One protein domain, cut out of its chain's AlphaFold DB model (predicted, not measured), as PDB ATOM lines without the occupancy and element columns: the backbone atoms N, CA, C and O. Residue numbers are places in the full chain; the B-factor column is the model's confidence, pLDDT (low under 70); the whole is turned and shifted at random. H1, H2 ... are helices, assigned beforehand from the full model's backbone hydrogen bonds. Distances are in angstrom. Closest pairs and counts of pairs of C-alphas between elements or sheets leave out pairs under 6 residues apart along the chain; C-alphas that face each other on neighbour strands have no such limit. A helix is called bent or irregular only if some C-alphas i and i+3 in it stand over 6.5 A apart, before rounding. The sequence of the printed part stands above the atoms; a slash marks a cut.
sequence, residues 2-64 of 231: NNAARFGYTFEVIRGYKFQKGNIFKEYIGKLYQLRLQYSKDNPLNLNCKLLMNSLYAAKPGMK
ATOM      1  N   ASN A   2     176.506 168.900 135.628       67.25
ATOM      2  CA  ASN A   2     177.482 169.020 136.728       67.25
ATOM      3  C   ASN A   2     178.833 168.329 136.479       67.25
ATOM      4  O   ASN A   2     179.858 168.853 136.890       67.25
ATOM      5  N   ASN A   3     178.855 167.180 135.794       75.00
ATOM      6  CA  ASN A   3     180.108 166.477 135.521       75.00
ATOM      7  C   ASN A   3     181.033 167.257 134.571       75.00
ATOM      8  O   ASN A   3     182.204 167.414 134.868       75.00
ATOM      9  N   ALA A   4     180.510 167.805 133.469       75.44
ATOM     10  CA  ALA A   4     181.310 168.607 132.538       75.44
ATOM     11  C   ALA A   4     181.749 169.940 133.169       75.44
ATOM     12  O   ALA A   4     182.907 170.320 133.052       75.44
ATOM     13  N   ALA A   5     180.864 170.600 133.923       80.06
ATOM     14  CA  ALA A   5     181.203 171.839 134.628       80.06
ATOM     15  C   ALA A   5     182.361 171.656 135.631       80.06
ATOM     16  O   ALA A   5     183.222 172.523 135.736       80.06
ATOM     17  N   ARG A   6     182.433 170.505 136.320       82.50
ATOM     18  CA  ARG A   6     183.549 170.171 137.230       82.50
ATOM     19  C   ARG A   6     184.912 170.144 136.540       82.50
ATOM     20  O   ARG A   6     185.912 170.400 137.196       82.50
ATOM     21  N   PHE A   7     184.948 169.842 135.246       80.12
ATOM     22  CA  PHE A   7     186.175 169.814 134.448       80.12
ATOM     23  C   PHE A   7     186.400 171.116 133.661       80.12
ATOM     24  O   PHE A   7     187.191 171.126 132.725       80.12
ATOM     25  N   GLY A   8     185.710 172.207 134.020       83.44
ATOM     26  CA  GLY A   8     185.960 173.543 133.469       83.44
ATOM     27  C   GLY A   8     185.303 173.830 132.117       83.44
ATOM     28  O   GLY A   8     185.589 174.857 131.511       83.44
ATOM     29  N   TYR A   9     184.413 172.959 131.636       83.75
ATOM     30  CA  TYR A   9     183.684 173.217 130.394       83.75
ATOM     31  C   TYR A   9     182.637 174.317 130.596       83.75
ATOM     32  O   TYR A   9     181.756 174.191 131.451       83.75
ATOM     33  N   THR A  10     182.693 175.354 129.762       86.19
ATOM     34  CA  THR A  10     181.682 176.415 129.670       86.19
ATOM     35  C   THR A  10     180.680 176.092 128.569       86.19
ATOM     36  O   THR A  10     181.067 175.649 127.488       86.19
ATOM     37  N   PHE A  11     179.392 176.313 128.819       83.75
ATOM     38  CA  PHE A  11     178.336 176.030 127.848       83.75
ATOM     39  C   PHE A  11     177.242 177.094 127.900       83.75
ATOM     40  O   PHE A  11     176.834 177.527 128.975       83.75
ATOM     41  N   GLU A  12     176.750 177.466 126.722       89.75
ATOM     42  CA  GLU A  12     175.598 178.343 126.532       89.75
ATOM     43  C   GLU A  12     174.387 177.494 126.125       89.75
ATOM     44  O   GLU A  12     174.470 176.655 125.224       89.75
ATOM     45  N   VAL A  13     173.255 177.667 126.813       86.69
ATOM     46  CA  VAL A  13     172.028 176.914 126.523       86.69
ATOM     47  C   VAL A  13     171.127 177.764 125.638       86.69
ATOM     48  O   VAL A  13     170.487 178.691 126.117       86.69
ATOM     49  N   ILE A  14     171.047 177.409 124.356       93.25
ATOM     50  CA  ILE A  14     170.235 178.142 123.374       93.25
ATOM     51  C   ILE A  14     168.757 177.736 123.493       93.25
ATOM     52  O   ILE A  14     167.880 178.584 123.631       93.25
ATOM     53  N   ARG A  15     168.466 176.426 123.448       90.38
ATOM     54  CA  ARG A  15     167.124 175.823 123.583       90.38
ATOM     55  C   ARG A  15     167.237 174.395 124.121       90.38
ATOM     56  O   ARG A  15     168.288 173.767 123.994       90.38
ATOM     57  N   GLY A  16     166.157 173.855 124.685       86.25
ATOM     58  CA  GLY A  16     166.132 172.473 125.159       86.25
ATOM     59  C   GLY A  16     164.731 171.962 125.477       86.25
ATOM     60  O   GLY A  16     163.790 172.737 125.623       86.25
ATOM     61  N   TYR A  17     164.619 170.641 125.605       86.25
ATOM     62  CA  TYR A  17     163.394 169.944 125.989       86.25
ATOM     63  C   TYR A  17     163.545 169.359 127.393       86.25
ATOM     64  O   TYR A  17     164.608 168.847 127.754       86.25
ATOM     65  N   LYS A  18     162.474 169.416 128.188       87.69
ATOM     66  CA  LYS A  18     162.424 168.835 129.532       87.69
ATOM     67  C   LYS A  18     161.500 167.626 129.524       87.69
ATOM     68  O   LYS A  18     160.340 167.736 129.146       87.69
ATOM     69  N   PHE A  19     162.012 166.495 129.993       86.69
ATOM     70  CA  PHE A  19     161.265 165.244 130.094       86.69
ATOM     71  C   PHE A  19     161.030 164.874 131.557       86.69
ATOM     72  O   PHE A  19     161.822 165.222 132.439       86.69
ATOM     73  N   GLN A  20     159.944 164.148 131.817       88.56
ATOM     74  CA  GLN A  20     159.728 163.516 133.114       88.56
ATOM     75  C   GLN A  20     160.643 162.293 133.250       88.56
ATOM     76  O   GLN A  20     160.877 161.562 132.289       88.56
ATOM     77  N   LYS A  21     161.186 162.084 134.452       85.50
ATOM     78  CA  LYS A  21     162.057 160.944 134.763       85.50
ATOM     79  C   LYS A  21     161.249 159.818 135.409       85.50
ATOM     80  O   LYS A  21     160.378 160.087 136.229       85.50
ATOM     81  N   GLY A  22     161.595 158.570 135.104       85.50
ATOM     82  CA  GLY A  22     160.977 157.390 135.708       85.50
ATOM     83  C   GLY A  22     161.813 156.128 135.499       85.50
ATOM     84  O   GLY A  22     162.589 156.038 134.550       85.50
ATOM     85  N   ASN A  23     161.648 155.143 136.385       84.94
ATOM     86  CA  ASN A  23     162.349 153.854 136.333       84.94
ATOM     87  C   ASN A  23     161.550 152.806 135.543       84.94
ATOM     88  O   ASN A  23     161.242 151.729 136.048       84.94
ATOM     89  N   ILE A  24     161.220 153.130 134.294       86.56
ATOM     90  CA  ILE A  24     160.290 152.356 133.455       86.56
ATOM     91  C   ILE A  24     160.784 150.945 133.083       86.56
ATOM     92  O   ILE A  24     159.976 150.077 132.782       86.56
ATOM     93  N   PHE A  25     162.097 150.685 133.141       87.69
ATOM     94  CA  PHE A  25     162.684 149.387 132.765       87.69
ATOM     95  C   PHE A  25     163.186 148.553 133.948       87.69
ATOM     96  O   PHE A  25     163.752 147.482 133.735       87.69
ATOM     97  N   LYS A  26     163.010 149.019 135.193       88.94
ATOM     98  CA  LYS A  26     163.615 148.380 136.374       88.94
ATOM     99  C   LYS A  26     163.196 146.918 136.521       88.94
ATOM    100  O   LYS A  26     164.048 146.056 136.710       88.94
ATOM    101  N   GLU A  27     161.902 146.638 136.408       91.12
ATOM    102  CA  GLU A  27     161.380 145.276 136.542       91.12
ATOM    103  C   GLU A  27     161.807 144.376 135.383       91.12
ATOM    104  O   GLU A  27     162.209 143.236 135.603       91.12
ATOM    105  N   TYR A  28     161.767 144.895 134.155       89.81
ATOM    106  CA  TYR A  28     162.151 144.152 132.955       89.81
ATOM    107  C   TYR A  28     163.630 143.745 132.989       89.81
ATOM    108  O   TYR A  28     163.965 142.567 132.859       89.81
ATOM    109  N   ILE A  29     164.516 144.713 133.237       90.12
ATOM    110  CA  ILE A  29     165.959 144.479 133.339       90.12
ATOM    111  C   ILE A  29     166.277 143.598 134.544       90.12
ATOM    112  O   ILE A  29     167.090 142.686 134.423       90.12
ATOM    113  N   GLY A  30     165.606 143.815 135.679       90.38
ATOM    114  CA  GLY A  30     165.764 142.985 136.870       90.38
ATOM    115  C   GLY A  30     165.446 141.515 136.597       90.38
ATOM    116  O   GLY A  30     166.266 140.653 136.898       90.38
ATOM    117  N   LYS A  31     164.306 141.221 135.957       92.00
ATOM    118  CA  LYS A  31     163.906 139.848 135.604       92.00
ATOM    119  C   LYS A  31     164.911 139.181 134.663       92.00
ATOM    120  O   LYS A  31     165.352 138.069 134.940       92.00
ATOM    121  N   LEU A  32     165.318 139.861 133.586       91.12
ATOM    122  CA  LEU A  32     166.295 139.310 132.636       91.12
ATOM    123  C   LEU A  32     167.679 139.114 133.256       91.12
ATOM    124  O   LEU A  32     168.348 138.130 132.952       91.12
ATOM    125  N   TYR A  33     168.104 140.023 134.131       90.38
ATOM    126  CA  TYR A  33     169.367 139.896 134.845       90.38
ATOM    127  C   TYR A  33     169.358 138.687 135.786       90.38
ATOM    128  O   TYR A  33     170.302 137.902 135.765       90.38
ATOM    129  N   GLN A  34     168.276 138.484 136.545       91.06
ATOM    130  CA  GLN A  34     168.139 137.316 137.419       91.06
ATOM    131  C   GLN A  34     168.116 136.007 136.627       91.06
ATOM    132  O   GLN A  34     168.851 135.083 136.963       91.06
ATOM    133  N   LEU A  35     167.359 135.949 135.525       90.06
ATOM    134  CA  LEU A  35     167.386 134.797 134.618       90.06
ATOM    135  C   LEU A  35     168.804 134.539 134.104       90.06
ATOM    136  O   LEU A  35     169.285 133.414 134.144       90.06
ATOM    137  N   ARG A  36     169.524 135.584 133.692       88.00
ATOM    138  CA  ARG A  36     170.902 135.454 133.210       88.00
ATOM    139  C   ARG A  36     171.852 134.875 134.265       88.00
ATOM    140  O   ARG A  36     172.773 134.159 133.887       88.00
ATOM    141  N   LEU A  37     171.653 135.169 135.551       87.94
ATOM    142  CA  LEU A  37     172.472 134.617 136.639       87.94
ATOM    143  C   LEU A  37     172.201 133.127 136.905       87.94
ATOM    144  O   LEU A  37     173.086 132.438 137.401       87.94
ATOM    145  N   GLN A  38     171.012 132.624 136.558       90.12
ATOM    146  CA  GLN A  38     170.636 131.219 136.765       90.12
ATOM    147  C   GLN A  38     171.287 130.258 135.760       90.12
ATOM    148  O   GLN A  38     171.401 129.066 136.042       90.12
ATOM    149  N   TYR A  39     171.726 130.753 134.599       88.31
ATOM    150  CA  TYR A  39     172.283 129.927 133.525       88.31
ATOM    151  C   TYR A  39     173.778 130.187 133.310       88.31
ATOM    152  O   TYR A  39     174.240 131.331 133.337       88.31
ATOM    153  N   SER A  40     174.535 129.121 133.023       86.00
ATOM    154  CA  SER A  40     175.957 129.210 132.666       86.00
ATOM    155  C   SER A  40     176.172 130.009 131.373       86.00
ATOM    156  O   SER A  40     175.260 130.181 130.561       86.00
ATOM    157  N   LYS A  41     177.396 130.509 131.160       81.50
ATOM    158  CA  LYS A  41     177.732 131.328 129.978       81.50
ATOM    159  C   LYS A  41     177.616 130.573 128.656       81.50
ATOM    160  O   LYS A  41     177.376 131.209 127.637       81.50
ATOM    161  N   ASP A  42     177.767 129.254 128.692       85.62
ATOM    162  CA  ASP A  42     177.674 128.392 127.511       85.62
ATOM    163  C   ASP A  42     176.216 128.106 127.126       85.62
ATOM    164  O   ASP A  42     175.938 127.592 126.044       85.62
ATOM    165  N   ASN A  43     175.263 128.453 127.998       89.69
ATOM    166  CA  ASN A  43     173.852 128.248 127.736       89.69
ATOM    167  C   ASN A  43     173.304 129.346 126.796       89.69
ATOM    168  O   ASN A  43     173.428 130.539 127.107       89.69
ATOM    169  N   PRO A  44     172.608 128.979 125.702       90.69
ATOM    170  CA  PRO A  44     171.973 129.934 124.791       90.69
ATOM    171  C   PRO A  44     171.033 130.928 125.480       90.69
ATOM    172  O   PRO A  44     170.902 132.068 125.040       90.69
ATOM    173  N   LEU A  45     170.400 130.537 126.586       88.31
ATOM    174  CA  LEU A  45     169.493 131.402 127.330       88.31
ATOM    175  C   LEU A  45     170.226 132.571 128.005       88.31
ATOM    176  O   LEU A  45     169.699 133.681 128.025       88.31
ATOM    177  N   ASN A  46     171.471 132.373 128.459       90.19
ATOM    178  CA  ASN A  46     172.305 133.471 128.962       90.19
ATOM    179  C   ASN A  46     172.567 134.501 127.853       90.19
ATOM    180  O   ASN A  46     172.417 135.710 128.067       90.19
ATOM    181  N   LEU A  47     172.902 134.012 126.653       88.06
ATOM    182  CA  LEU A  47     173.117 134.845 125.474       88.06
ATOM    183  C   LEU A  47     171.838 135.593 125.082       88.06
ATOM    184  O   LEU A  47     171.890 136.805 124.888       88.06
ATOM    185  N   ASN A  48     170.691 134.912 125.044       89.38
ATOM    186  CA  ASN A  48     169.397 135.522 124.739       89.38
ATOM    187  C   ASN A  48     169.036 136.620 125.742       89.38
ATOM    188  O   ASN A  48     168.696 137.727 125.330       89.38
ATOM    189  N   CYS A  49     169.181 136.376 127.049       89.56
ATOM    190  CA  CYS A  49     168.953 137.404 128.065       89.56
ATOM    191  C   CYS A  49     169.881 138.613 127.861       89.56
ATOM    192  O   CYS A  49     169.414 139.751 127.894       89.56
ATOM    193  N   LYS A  50     171.176 138.388 127.588       86.88
ATOM    194  CA  LYS A  50     172.137 139.469 127.305       86.88
ATOM    195  C   LYS A  50     171.743 140.272 126.060       86.88
ATOM    196  O   LYS A  50     171.782 141.500 126.093       86.88
ATOM    197  N   LEU A  51     171.362 139.597 124.977       87.69
ATOM    198  CA  LEU A  51     170.939 140.242 123.735       87.69
ATOM    199  C   LEU A  51     169.649 141.039 123.930       87.69
ATOM    200  O   LEU A  51     169.587 142.177 123.486       87.69
ATOM    201  N   LEU A  52     168.655 140.504 124.641       88.75
ATOM    202  CA  LEU A  52     167.404 141.213 124.929       88.75
ATOM    203  C   LEU A  52     167.641 142.474 125.772       88.75
ATOM    204  O   LEU A  52     167.112 143.537 125.448       88.75
ATOM    205  N   MET A  53     168.489 142.386 126.802       87.12
ATOM    206  CA  MET A  53     168.872 143.545 127.618       87.12
ATOM    207  C   MET A  53     169.561 144.634 126.780       87.12
ATOM    208  O   MET A  53     169.237 145.812 126.920       87.12
ATOM    209  N   ASN A  54     170.482 144.250 125.889       83.81
ATOM    210  CA  ASN A  54     171.217 145.196 125.044       83.81
ATOM    211  C   ASN A  54     170.357 145.770 123.904       83.81
ATOM    212  O   ASN A  54     170.477 146.943 123.557       83.81
ATOM    213  N   SER A  55     169.458 144.969 123.337       79.44
ATOM    214  CA  SER A  55     168.570 145.388 122.250       79.44
ATOM    215  C   SER A  55     167.478 146.345 122.720       79.44
ATOM    216  O   SER A  55     167.026 147.166 121.928       79.44
ATOM    217  N   LEU A  56     167.078 146.305 123.995       77.19
ATOM    218  CA  LEU A  56     166.030 147.182 124.525       77.19
ATOM    219  C   LEU A  56     166.347 148.672 124.320       77.19
ATOM    220  O   LEU A  56     165.467 149.437 123.930       77.19
ATOM    221  N   TYR A  57     167.596 149.087 124.554       71.06
ATOM    222  CA  TYR A  57     167.988 150.489 124.384       71.06
ATOM    223  C   TYR A  57     168.455 150.817 122.957       71.06
ATOM    224  O   TYR A  57     168.331 151.966 122.538       71.06
ATOM    225  N   ALA A  58     168.999 149.837 122.223       58.00
ATOM    226  CA  ALA A  58     169.616 150.053 120.913       58.00
ATOM    227  C   ALA A  58     168.650 149.850 119.735       58.00
ATOM    228  O   ALA A  58     168.687 150.607 118.769       58.00
ATOM    229  N   ALA A  59     167.788 148.835 119.800       49.81
ATOM    230  CA  ALA A  59     167.044 148.343 118.643       49.81
ATOM    231  C   ALA A  59     165.647 148.946 118.486       49.81
ATOM    232  O   ALA A  59     165.091 148.829 117.409       49.81
ATOM    233  N   LYS A  60     165.064 149.579 119.511       55.47
ATOM    234  CA  LYS A  60     163.730 150.201 119.404       55.47
ATOM    235  C   LYS A  60     163.760 151.735 119.386       55.47
ATOM    236  O   LYS A  60     163.211 152.306 118.458       55.47
ATOM    237  N   PRO A  61     164.459 152.442 120.290       53.41
ATOM    238  CA  PRO A  61     164.370 153.899 120.391       53.41
ATOM    239  C   PRO A  61     165.355 154.706 119.526       53.41
ATOM    240  O   PRO A  61     165.267 155.932 119.514       53.41
ATOM    241  N   GLY A  62     166.270 154.055 118.801       48.91
ATOM    242  CA  GLY A  62     167.266 154.705 117.935       48.91
ATOM    243  C   GLY A  62     167.212 154.291 116.461       48.91
ATOM    244  O   GLY A  62     168.131 154.622 115.713       48.91
ATOM    245  N   MET A  63     166.185 153.544 116.034       59.94
ATOM    246  CA  MET A  63     166.058 153.130 114.635       59.94
ATOM    247  C   MET A  63     165.832 154.340 113.736       59.94
ATOM    248  O   MET A  63     165.003 155.203 114.029       59.94
ATOM    249  N   LYS A  64     166.539 154.368 112.601       60.88
ATOM    250  CA  LYS A  64     166.215 155.287 111.513       60.88
ATOM    251  C   LYS A  64     164.773 155.002 111.097       60.88
ATOM    252  O   LYS A  64     164.434 153.867 110.774       60.88
TER     253      LYS A  64
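This is residues 2 to 64 of the 231 residues of the protein "DNA polymerase type B" of Phanerochaete carnosa (UniProt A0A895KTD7). A long arm, residues 2 to 24, with the short helix H1 at its far end, sticks out from a small body in which two helices, H2 and H3, fold back on each other as a hairpin; residues 58 to 64 form a short tail that also stands free. The printed part has 63 residues with three named helices, H1, H2 and H3 in that order along the chain, and no named strand; 33 of the 63 residues are in helices, and the class is all helix. The whole is extended, with a radius of gyration of the C-alphas of 18.0 A, and elongated, with spans of 50 by 28 by 23 A.

H1, residues 2 to 6, touches no helix. It is apart from H2, residues 26 to 38, to which a long link of 19 residues leads. It is apart from H3, residues 44 to 58, too. H2 and H3 touch, with 12 pairs of C-alphas within 8 A; the closest C-alphas are those of Arg 36 and Asn 46, 4.9 A apart. Their lines stand at a shallow tilt of 24 degrees and they run opposite ways, a helical hairpin with a tight link of 5 residues. Their centres are 10.4 A apart. In H1 and H2 every O i to N i+4 pair is within hydrogen-bond range; in H3 it is 9 of 11.

H1 begins at C-alpha 2, at (177.482, 169.020, 136.728), and ends at Arg 6. Residues 7 to 25 have no named element, and their C-alphas lie 8 to 28 A from the mean of all C-alphas. H2 runs from Lys 26, with its C-alpha at (163.615, 148.380, 136.374), to Gln 38 and is 18.5 A long from first to last C-alpha. H3, the longest helix with 15 residues, runs from Pro 44 to Ala 58 over 20.6 A and ends at C-alpha 58, at (169.616, 150.053, 120.913). H3 is neither bent nor irregular, but only just: C-alphas 54 and 57 are 6.2 A apart.

The two C-alphas farthest apart are those of Ile 14 and Asp 42, 50.5 A. The C-alphas of Asn 2 and Lys 64, the first and last printed residues, are 30.8 A apart. Without the stretches that stand free, the body has 33 residues, spans 26 by 16 by 8 A and has a radius of gyration of 9.0 A. The printed part has no cut. The mean pLDDT of the printed part is 82.7; residue 2 and residues 58 to 64 are under 70.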